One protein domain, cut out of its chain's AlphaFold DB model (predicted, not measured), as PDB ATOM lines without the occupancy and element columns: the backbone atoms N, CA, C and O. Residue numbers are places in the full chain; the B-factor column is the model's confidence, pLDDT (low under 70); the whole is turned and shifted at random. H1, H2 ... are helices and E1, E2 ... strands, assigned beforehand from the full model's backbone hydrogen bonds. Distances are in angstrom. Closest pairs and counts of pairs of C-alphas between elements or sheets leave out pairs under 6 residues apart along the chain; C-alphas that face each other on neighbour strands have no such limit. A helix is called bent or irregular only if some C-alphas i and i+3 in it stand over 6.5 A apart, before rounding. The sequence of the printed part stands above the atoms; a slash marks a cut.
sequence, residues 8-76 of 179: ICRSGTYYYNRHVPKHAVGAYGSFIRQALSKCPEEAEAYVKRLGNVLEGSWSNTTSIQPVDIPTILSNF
ATOM      1  N   ILE A   8     116.995 100.210 154.578       94.50
ATOM      2  CA  ILE A   8     115.645 100.701 154.303       94.50
ATOM      3  C   ILE A   8     115.270 100.299 152.876       94.50
ATOM      4  O   ILE A   8     116.108 100.366 151.978       94.50
ATOM      5  N   CYS A   9     114.019  99.907 152.644       93.50
ATOM      6  CA  CYS A   9     113.507  99.638 151.300       93.50
ATOM      7  C   CYS A   9     112.648 100.817 150.832       93.50
ATOM      8  O   CYS A   9     111.745 101.257 151.549       93.50
ATOM      9  N   ARG A  10     112.943 101.357 149.646       92.75
ATOM     10  CA  ARG A  10     112.167 102.432 149.008       92.75
ATOM     11  C   ARG A  10     111.966 102.101 147.539       92.75
ATOM     12  O   ARG A  10     112.934 101.850 146.830       92.75
ATOM     13  N   SER A  11     110.710 102.091 147.094       91.50
ATOM     14  CA  SER A  11     110.334 101.776 145.704       91.50
ATOM     15  C   SER A  11     110.944 100.464 145.182       91.50
ATOM     16  O   SER A  11     111.361 100.380 144.030       91.50
ATOM     17  N   GLY A  12     111.041  99.449 146.048       90.44
ATOM     18  CA  GLY A  12     111.612  98.139 145.716       90.44
ATOM     19  C   GLY A  12     113.144  98.073 145.692       90.44
ATOM     20  O   GLY A  12     113.681  97.006 145.427       90.44
ATOM     21  N   THR A  13     113.853  99.168 145.980       93.75
ATOM     22  CA  THR A  13     115.317  99.184 146.111       93.75
ATOM     23  C   THR A  13     115.709  99.229 147.585       93.75
ATOM     24  O   THR A  13     115.206 100.062 148.346       93.75
ATOM     25  N   TYR A  14     116.632  98.359 147.987       95.25
ATOM     26  CA  TYR A  14     117.254  98.383 149.303       95.25
ATOM     27  C   TYR A  14     118.401  99.393 149.333       95.25
ATOM     28  O   TYR A  14     119.235  99.457 148.429       95.25
ATOM     29  N   TYR A  15     118.455 100.166 150.411       95.69
ATOM     30  CA  TYR A  15     119.510 101.128 150.694       95.69
ATOM     31  C   TYR A  15     120.169 100.768 152.015       95.69
ATOM     32  O   TYR A  15     119.471 100.534 153.001       95.69
ATOM     33  N   TYR A  16     121.496 100.807 152.053       95.81
ATOM     34  CA  TYR A  16     122.237 100.882 153.303       95.81
ATOM     35  C   TYR A  16     121.904 102.207 153.983       95.81
ATOM     36  O   TYR A  16     121.866 103.248 153.322       95.81
ATOM     37  N   ASN A  17     121.635 102.179 155.280       95.56
ATOM     38  CA  ASN A  17     121.293 103.356 156.064       95.56
ATOM     39  C   ASN A  17     121.760 103.156 157.507       95.56
ATOM     40  O   ASN A  17     121.111 102.450 158.285       95.56
ATOM     41  N   ARG A  18     122.885 103.781 157.865       95.25
ATOM     42  CA  ARG A  18     123.510 103.612 159.181       95.25
ATOM     43  C   ARG A  18     124.091 104.916 159.715       95.25
ATOM     44  O   ARG A  18     124.702 105.676 158.970       95.25
ATOM     45  N   HIS A  19     123.924 105.150 161.016       95.31
ATOM     46  CA  HIS A  19     124.599 106.240 161.718       95.31
ATOM     47  C   HIS A  19     126.088 105.951 161.900       95.31
ATOM     48  O   HIS A  19     126.476 104.821 162.195       95.31
ATOM     49  N   VAL A  20     126.901 106.993 161.753       95.31
ATOM     50  CA  VAL A  20     128.347 106.923 161.958       95.31
ATOM     51  C   VAL A  20     128.662 107.183 163.440       95.31
ATOM     52  O   VAL A  20     128.092 108.111 164.023       95.31
ATOM     53  N   PRO A  21     129.552 106.399 164.076       94.81
ATOM     54  CA  PRO A  21     130.014 106.659 165.438       94.81
ATOM     55  C   PRO A  21     130.620 108.058 165.594       94.81
ATOM     56  O   PRO A  21     131.285 108.546 164.685       94.81
ATOM     57  N   LYS A  22     130.449 108.689 166.766       94.25
ATOM     58  CA  LYS A  22     130.855 110.090 167.016       94.25
ATOM     59  C   LYS A  22     132.301 110.393 166.615       94.25
ATOM     60  O   LYS A  22     132.551 111.436 166.023       94.25
ATOM     61  N   HIS A  23     133.230 109.483 166.905       93.56
ATOM     62  CA  HIS A  23     134.646 109.651 166.566       93.56
ATOM     63  C   HIS A  23     134.906 109.617 165.056       93.56
ATOM     64  O   HIS A  23     135.827 110.278 164.597       93.56
ATOM     65  N   ALA A  24     134.073 108.918 164.278       93.88
ATOM     66  CA  ALA A  24     134.201 108.750 162.829       93.88
ATOM     67  C   ALA A  24     133.429 109.779 161.990       93.88
ATOM     68  O   ALA A  24     133.607 109.829 160.770       93.88
ATOM     69  N   VAL A  25     132.619 110.637 162.621       94.75
ATOM     70  CA  VAL A  25     131.799 111.641 161.916       94.75
ATOM     71  C   VAL A  25     132.650 112.597 161.080       94.75
ATOM     72  O   VAL A  25     132.234 112.965 159.985       94.75
ATOM     73  N   GLY A  26     133.848 112.964 161.547       92.75
ATOM     74  CA  GLY A  26     134.742 113.862 160.806       92.75
ATOM     75  C   GLY A  26     135.196 113.311 159.449       92.75
ATOM     76  O   GLY A  26     135.433 114.092 158.535       92.75
ATOM     77  N   ALA A  27     135.273 111.985 159.299       92.25
ATOM     78  CA  ALA A  27     135.727 111.334 158.069       92.25
ATOM     79  C   ALA A  27     134.575 110.906 157.143       92.25
ATOM     80  O   ALA A  27     134.724 110.939 155.926       92.25
ATOM     81  N   TYR A  28     133.431 110.500 157.705       92.44
ATOM     82  CA  TYR A  28     132.321 109.899 156.948       92.44
ATOM     83  C   TYR A  28     131.045 110.754 156.891       92.44
ATOM     84  O   TYR A  28     130.125 110.428 156.142       92.44
ATOM     85  N   GLY A  29     130.943 111.812 157.698       93.44
ATOM     86  CA  GLY A  29     129.680 112.498 157.974       93.44
ATOM     87  C   GLY A  29     128.843 111.790 159.048       93.44
ATOM     88  O   GLY A  29     129.273 110.828 159.674       93.44
ATOM     89  N   SER A  30     127.633 112.289 159.317       94.75
ATOM     90  CA  SER A  30     126.790 111.793 160.428       94.75
ATOM     91  C   SER A  30     126.071 110.467 160.138       94.75
ATOM     92  O   SER A  30     125.673 109.749 161.059       94.75
ATOM     93  N   PHE A  31     125.859 110.150 158.863       94.94
ATOM     94  CA  PHE A  31     125.198 108.928 158.418       94.94
ATOM     95  C   PHE A  31     125.705 108.526 157.036       94.94
ATOM     96  O   PHE A  31     126.054 109.374 156.218       94.94
ATOM     97  N   ILE A  32     125.679 107.225 156.767       95.12
ATOM     98  CA  ILE A  32     125.979 106.645 155.461       95.12
ATOM     99  C   ILE A  32     124.667 106.157 154.863       95.12
ATOM    100  O   ILE A  32     123.966 105.340 155.472       95.12
ATOM    101  N   ARG A  33     124.350 106.643 153.659       94.69
ATOM    102  CA  ARG A  33     123.209 106.176 152.871       94.69
ATOM    103  C   ARG A  33     123.634 105.862 151.447       94.69
ATOM    104  O   ARG A  33     124.102 106.748 150.747       94.69
ATOM    105  N   GLN A  34     123.412 104.624 151.017       94.69
ATOM    106  CA  GLN A  34     123.858 104.160 149.706       94.69
ATOM    107  C   GLN A  34     122.888 103.127 149.129       94.69
ATOM    108  O   GLN A  34     122.403 102.266 149.859       94.69
ATOM    109  N   ALA A  35     122.582 103.221 147.835       94.31
ATOM    110  CA  ALA A  35     121.763 102.222 147.145       94.31
ATOM    111  C   ALA A  35     122.530 100.896 147.022       94.31
ATOM    112  O   ALA A  35     123.733 100.924 146.760       94.31
ATOM    113  N   LEU A  36     121.841  99.769 147.218       93.50
ATOM    114  CA  LEU A  36     122.439  98.430 147.183       93.50
ATOM    115  C   LEU A  36     121.896  97.610 146.011       93.50
ATOM    116  O   LEU A  36     122.494  97.594 144.945       93.50
ATOM    117  N   SER A  37     120.749  96.955 146.193       91.94
ATOM    118  CA  SER A  37     120.114  96.121 145.175       91.94
ATOM    119  C   SER A  37     118.595  96.140 145.336       91.94
ATOM    120  O   SER A  37     118.066  96.543 146.374       91.94
ATOM    121  N   LYS A  38     117.878  95.715 144.295       91.62
ATOM    122  CA  LYS A  38     116.451  95.377 144.374       91.62
ATOM    123  C   LYS A  38     116.229  93.953 144.894       91.62
ATOM    124  O   LYS A  38     115.160  93.662 145.423       91.62
ATOM    125  N   CYS A  39     117.229  93.081 144.761       88.62
ATOM    126  CA  CYS A  39     117.197  91.722 145.281       88.62
ATOM    127  C   CYS A  39     117.521  91.726 146.790       88.62
ATOM    128  O   CYS A  39     118.564  92.260 147.179       88.62
ATOM    129  N   PRO A  40     116.663  91.148 147.655       89.38
ATOM    130  CA  PRO A  40     116.911  91.096 149.098       89.38
ATOM    131  C   PRO A  40     118.194  90.341 149.473       89.38
ATOM    132  O   PRO A  40     118.917  90.775 150.365       89.38
ATOM    133  N   GLU A  41     118.487  89.240 148.783       85.88
ATOM    134  CA  GLU A  41     119.643  88.372 149.055       85.88
ATOM    135  C   GLU A  41     120.958  89.087 148.723       85.88
ATOM    136  O   GLU A  41     121.885  89.126 149.537       85.88
ATOM    137  N   GLU A  42     121.011  89.756 147.568       88.31
ATOM    138  CA  GLU A  42     122.141  90.610 147.203       88.31
ATOM    139  C   GLU A  42     122.294  91.780 148.179       88.31
ATOM    140  O   GLU A  42     123.404  92.076 148.622       88.31
ATOM    141  N   ALA A  43     121.190  92.439 148.548       92.00
ATOM    142  CA  ALA A  43     121.217  93.543 149.500       92.00
ATOM    143  C   ALA A  43     121.785  93.104 150.858       92.00
ATOM    144  O   ALA A  43     122.602  93.820 151.436       92.00
ATOM    145  N   GLU A  44     121.415  91.919 151.349       92.06
ATOM    146  CA  GLU A  44     121.976  91.349 152.574       92.06
ATOM    147  C   GLU A  44     123.489  91.105 152.453       92.06
ATOM    148  O   GLU A  44     124.245  91.455 153.367       92.06
ATOM    149  N   ALA A  45     123.957  90.566 151.324       90.94
ATOM    150  CA  ALA A  45     125.384  90.364 151.072       90.94
ATOM    151  C   ALA A  45     126.159  91.694 151.052       90.94
ATOM    152  O   ALA A  45     127.205  91.813 151.702       90.94
ATOM    153  N   TYR A  46     125.626  92.718 150.376       93.25
ATOM    154  CA  TYR A  46     126.210  94.060 150.358       93.25
ATOM    155  C   TYR A  46     126.273  94.684 151.759       93.25
ATOM    156  O   TYR A  46     127.299  95.252 152.134       93.25
ATOM    157  N   VAL A  47     125.212  94.550 152.562       94.38
ATOM    158  CA  VAL A  47     125.170  95.055 153.946       94.38
ATOM    159  C   VAL A  47     126.225  94.385 154.809       94.38
ATOM    160  O   VAL A  47     126.942  95.084 155.525       94.38
ATOM    161  N   LYS A  48     126.344  93.054 154.739       93.25
ATOM    162  CA  LYS A  48     127.369  92.306 155.482       93.25
ATOM    163  C   LYS A  48     128.769  92.773 155.091       93.25
ATOM    164  O   LYS A  48     129.586  93.055 155.967       93.25
ATOM    165  N   ARG A  49     129.038  92.932 153.788       93.94
ATOM    166  CA  ARG A  49     130.332  93.424 153.292       93.94
ATOM    167  C   ARG A  49     130.640  94.836 153.789       93.94
ATOM    168  O   ARG A  49     131.714  95.045 154.347       93.94
ATOM    169  N   LEU A  50     129.716  95.781 153.607       94.25
ATOM    170  CA  LEU A  50     129.893  97.165 154.054       94.25
ATOM    171  C   LEU A  50     130.042  97.254 155.570       94.25
ATOM    172  O   LEU A  50     130.917  97.966 156.046       94.25
ATOM    173  N   GLY A  51     129.225  96.516 156.323       93.94
ATOM    174  CA  GLY A  51     129.304  96.451 157.778       93.94
ATOM    175  C   GLY A  51     130.697  96.047 158.246       93.94
ATOM    176  O   GLY A  51     131.319  96.799 158.986       93.94
ATOM    177  N   ASN A  52     131.226  94.930 157.742       93.38
ATOM    178  CA  ASN A  52     132.554  94.443 158.124       93.38
ATOM    179  C   ASN A  52     133.668  95.452 157.806       93.38
ATOM    180  O   ASN A  52     134.571  95.657 158.614       93.38
ATOM    181  N   VAL A  53     133.602  96.097 156.639       93.62
ATOM    182  CA  VAL A  53     134.611  97.079 156.222       93.62
ATOM    183  C   VAL A  53     134.531  98.362 157.056       93.62
ATOM    184  O   VAL A  53     135.560  98.883 157.485       93.62
ATOM    185  N   LEU A  54     133.318  98.856 157.317       94.56
ATOM    186  CA  LEU A  54     133.099 100.057 158.122       94.56
ATOM    187  C   LEU A  54     133.471  99.830 159.587       94.56
ATOM    188  O   LEU A  54     134.154 100.672 160.154       94.56
ATOM    189  N   GLU A  55     133.110  98.687 160.178       93.88
ATOM    190  CA  GLU A  55     133.553  98.322 161.532       93.88
ATOM    191  C   GLU A  55     135.077  98.254 161.627       93.88
ATOM    192  O   GLU A  55     135.666  98.809 162.556       93.88
ATOM    193  N   GLY A  56     135.734  97.646 160.634       92.62
ATOM    194  CA  GLY A  56     137.192  97.626 160.552       92.62
ATOM    195  C   GLY A  56     137.792  99.034 160.528       92.62
ATOM    196  O   GLY A  56     138.705  99.322 161.298       92.62
ATOM    197  N   SER A  57     137.247  99.940 159.712       92.00
ATOM    198  CA  SER A  57     137.711 101.334 159.665       92.00
ATOM    199  C   SER A  57     137.445 102.092 160.970       92.00
ATOM    200  O   SER A  57     138.324 102.791 161.470       92.00
ATOM    201  N   TRP A  58     136.258 101.934 161.559       93.38
ATOM    202  CA  TRP A  58     135.865 102.632 162.785       93.38
ATOM    203  C   TRP A  58     136.570 102.112 164.037       93.38
ATOM    204  O   TRP A  58     136.582 102.820 165.047       93.38
ATOM    205  N   SER A  59     137.158 100.914 163.984       91.38
ATOM    206  CA  SER A  59     137.927 100.344 165.093       91.38
ATOM    207  C   SER A  59     139.186 101.155 165.438       91.38
ATOM    208  O   SER A  59     139.618 101.142 166.590       91.38
ATOM    209  N   ASN A  60     139.749 101.915 164.487       87.25
ATOM    210  CA  ASN A  60     140.868 102.821 164.744       87.25
ATOM    211  C   ASN A  60     140.356 104.196 165.196       87.25
ATOM    212  O   ASN A  60     139.995 105.045 164.385       87.25
ATOM    213  N   THR A  61     140.353 104.437 166.505       86.06
ATOM    214  CA  THR A  61     139.870 105.701 167.086       86.06
ATOM    215  C   THR A  61     140.866 106.857 166.983       86.06
ATOM    216  O   THR A  61     140.490 107.995 167.252       86.06
ATOM    217  N   THR A  62     142.125 106.589 166.625       84.19
ATOM    218  CA  THR A  62     143.212 107.584 166.638       84.19
ATOM    219  C   THR A  62     143.384 108.270 165.285       84.19
ATOM    220  O   THR A  62     143.670 109.462 165.228       84.19
ATOM    221  N   SER A  63     143.214 107.531 164.186       84.06
ATOM    222  CA  SER A  63     143.289 108.070 162.825       84.06
ATOM    223  C   SER A  63     142.307 107.336 161.926       84.06
ATOM    224  O   SER A  63     142.462 106.145 161.655       84.06
ATOM    225  N   ILE A  64     141.282 108.054 161.471       87.88
ATOM    226  CA  ILE A  64     140.191 107.479 160.688       87.88
ATOM    227  C   ILE A  64     140.427 107.807 159.225       87.88
ATOM    228  O   ILE A  64     140.299 108.954 158.802       87.88
ATOM    229  N   GLN A  65     140.759 106.775 158.459       87.12
ATOM    230  CA  GLN A  65     140.823 106.846 157.007       87.12
ATOM    231  C   GLN A  65     139.467 106.410 156.444       87.12
ATOM    232  O   GLN A  65     139.051 105.271 156.707       87.12
ATOM    233  N   PRO A  66     138.746 107.292 155.726       89.62
ATOM    234  CA  PRO A  66     137.459 106.943 155.161       89.62
ATOM    235  C   PRO A  66     137.633 105.914 154.051       89.62
ATOM    236  O   PRO A  66     138.516 106.023 153.202       89.62
ATOM    237  N   VAL A  67     136.770 104.906 154.056       92.94
ATOM    238  CA  VAL A  67     136.751 103.899 153.008       92.94
ATOM    239  C   VAL A  67     135.921 104.390 151.822       92.94
ATOM    240  O   VAL A  67     134.852 104.973 151.995       92.94
ATOM    241  N   ASP A  68     136.395 104.104 150.612       93.19
ATOM    242  CA  ASP A  68     135.685 104.383 149.366       93.19
ATOM    243  C   ASP A  68     134.515 103.400 149.160       93.19
ATOM    244  O   ASP A  68     134.652 102.309 148.597       93.19
ATOM    245  N   ILE A  69     133.346 103.784 149.679       92.31
ATOM    246  CA  ILE A  69     132.111 102.993 149.623       92.31
ATOM    247  C   ILE A  69     131.651 102.739 148.175       92.31
ATOM    248  O   ILE A  69     131.351 101.580 147.872       92.31
ATOM    249  N   PRO A  70     131.587 103.744 147.271       91.12
ATOM    250  CA  PRO A  70     131.256 103.509 145.866       91.12
ATOM    251  C   PRO A  70     132.132 102.440 145.210       91.12
ATOM    252  O   PRO A  70     131.593 101.507 144.612       91.12
ATOM    253  N   THR A  71     133.454 102.520 145.387       90.62
ATOM    254  CA  THR A  71     134.394 101.553 144.802       90.62
ATOM    255  C   THR A  71     134.216 100.150 145.381       90.62
ATOM    256  O   THR A  71     134.333  99.162 144.652       90.62
ATOM    257  N   ILE A  72     133.884 100.016 146.670       91.00
ATOM    258  CA  ILE A  72     133.544  98.703 147.242       91.00
ATOM    259  C   ILE A  72     132.315  98.124 146.565       91.00
ATOM    260  O   ILE A  72     132.332  96.956 146.196       91.00
ATOM    261  N   LEU A  73     131.251  98.909 146.422       90.00
ATOM    262  CA  LEU A  73     129.998  98.405 145.871       90.00
ATOM    263  C   LEU A  73     130.110  98.061 144.389       90.00
ATOM    264  O   LEU A  73     129.531  97.064 143.970       90.00
ATOM    265  N   SER A  74     130.874  98.834 143.615       87.38
ATOM    266  CA  SER A  74     131.081  98.552 142.192       87.38
ATOM    267  C   SER A  74     131.918  97.295 141.949       87.38
ATOM    268  O   SER A  74     131.731  96.636 140.931       87.38
ATOM    269  N   ASN A  75     132.843  96.966 142.858       87.56
ATOM    270  CA  ASN A  75     133.752  95.824 142.707       87.56
ATOM    271  C   ASN A  75     133.341  94.596 143.530       87.56
ATOM    272  O   ASN A  75     133.866  93.505 143.318       87.56
ATOM    273  N   PHE A  76     132.419  94.741 144.480       86.88
ATOM    274  CA  PHE A  76     131.881  93.618 145.228       86.88
ATOM    275  C   PHE A  76     130.723  92.991 144.459       86.88
ATOM    276  O   PHE A  76     129.649  93.580 144.326       86.88
TER     277      PHE A  76
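What this domain is: This is residues 8 to 76 of the 179 residues of an uncharacterized protein of Rhodobacteraceae bacterium SB2 (UniProt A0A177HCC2). One long helix, H2, lies along one face of a narrow three-stranded sheet, making an elongated body with the inner strand E2 under the helix. The hairpin of E1 and E2 is at one end of the long axis; H1, a short irregular helix in the turn from E2 to E3, is at the other, and after H2 the chain folds back through residues 59 to 68 to short H3, which only just touches H2, at a steep tilt of 51 degrees. The printed part has 69 residues, with three named helices and three named strands in the order E1 E2 H1 E3 H2 H3, of mixed class. The sheet, in order E1 E2 E3, is antiparallel. The whole is compact, with a radius of gyration of the C-alphas of 12.3 A, and spans 38 by 21 by 15 A.

How they stand to each other: E1, residues 8 to 10, and E2, residues 13 to 19, form an antiparallel hairpin at 142 degrees, with N 10 and O 13 2.9 A apart, within hydrogen-bond range. E2 and E3, residues 31 to 35, are antiparallel at 167 degrees, with N 16 and O 34 at 2.8 A. The pairing is staggered: E2 pairs with E1 over residues 13 to 15 and with E3 over residues 15 to 19. H1, residues 22 to 28, is irregular, with C-alphas 23 and 26 7.1 A apart, and is not on the sheet. H2, residues 40 to 58, is on the sheet at a height over the sheet of 9.1 A; it lies over E2 and runs along the strands, at 22 degrees to E2 on the local plane. The closest C-alphas of E2 and H2 are those of Tyr 14 and Ala 43, 6.3 A apart. H1 and H2 are close but not clearly touching; their closest C-alphas, those of Ala 24 and Trp 58, are 6.3 A apart. H3, residues 69 to 75, only grazes the sheet with residues 69 to 73. H2 and H3 only just touch, with 3 pairs of C-alphas within 8 A, through residues 46 to 50 of H2 alone; the closest are those of Tyr 46 and Leu 73, 7.3 A apart. They run opposite ways at a steep tilt of 51 degrees. H1 and H3 are apart. In H2 and H3 every O i to N i+4 pair is within hydrogen-bond range; in H1 1 of 3 is, beside 2 of 4 O i to N i+3 pairs.

Where its parts are: E1 begins at C-alpha 8 (115.645, 100.701, 154.303). E2 is 19.5 A long, E3 13.6 A. H2 runs 26.1 A from C-alpha 40 (116.911, 91.096, 149.098). H3 ends at C-alpha 75 (133.752, 95.824, 142.707).

The domain as a whole: The two C-alphas farthest apart, those of Ser 11 and Thr 62, are 39.4 A apart. The printed part has no cut and no long link. No printed residue is under 70 in pLDDT.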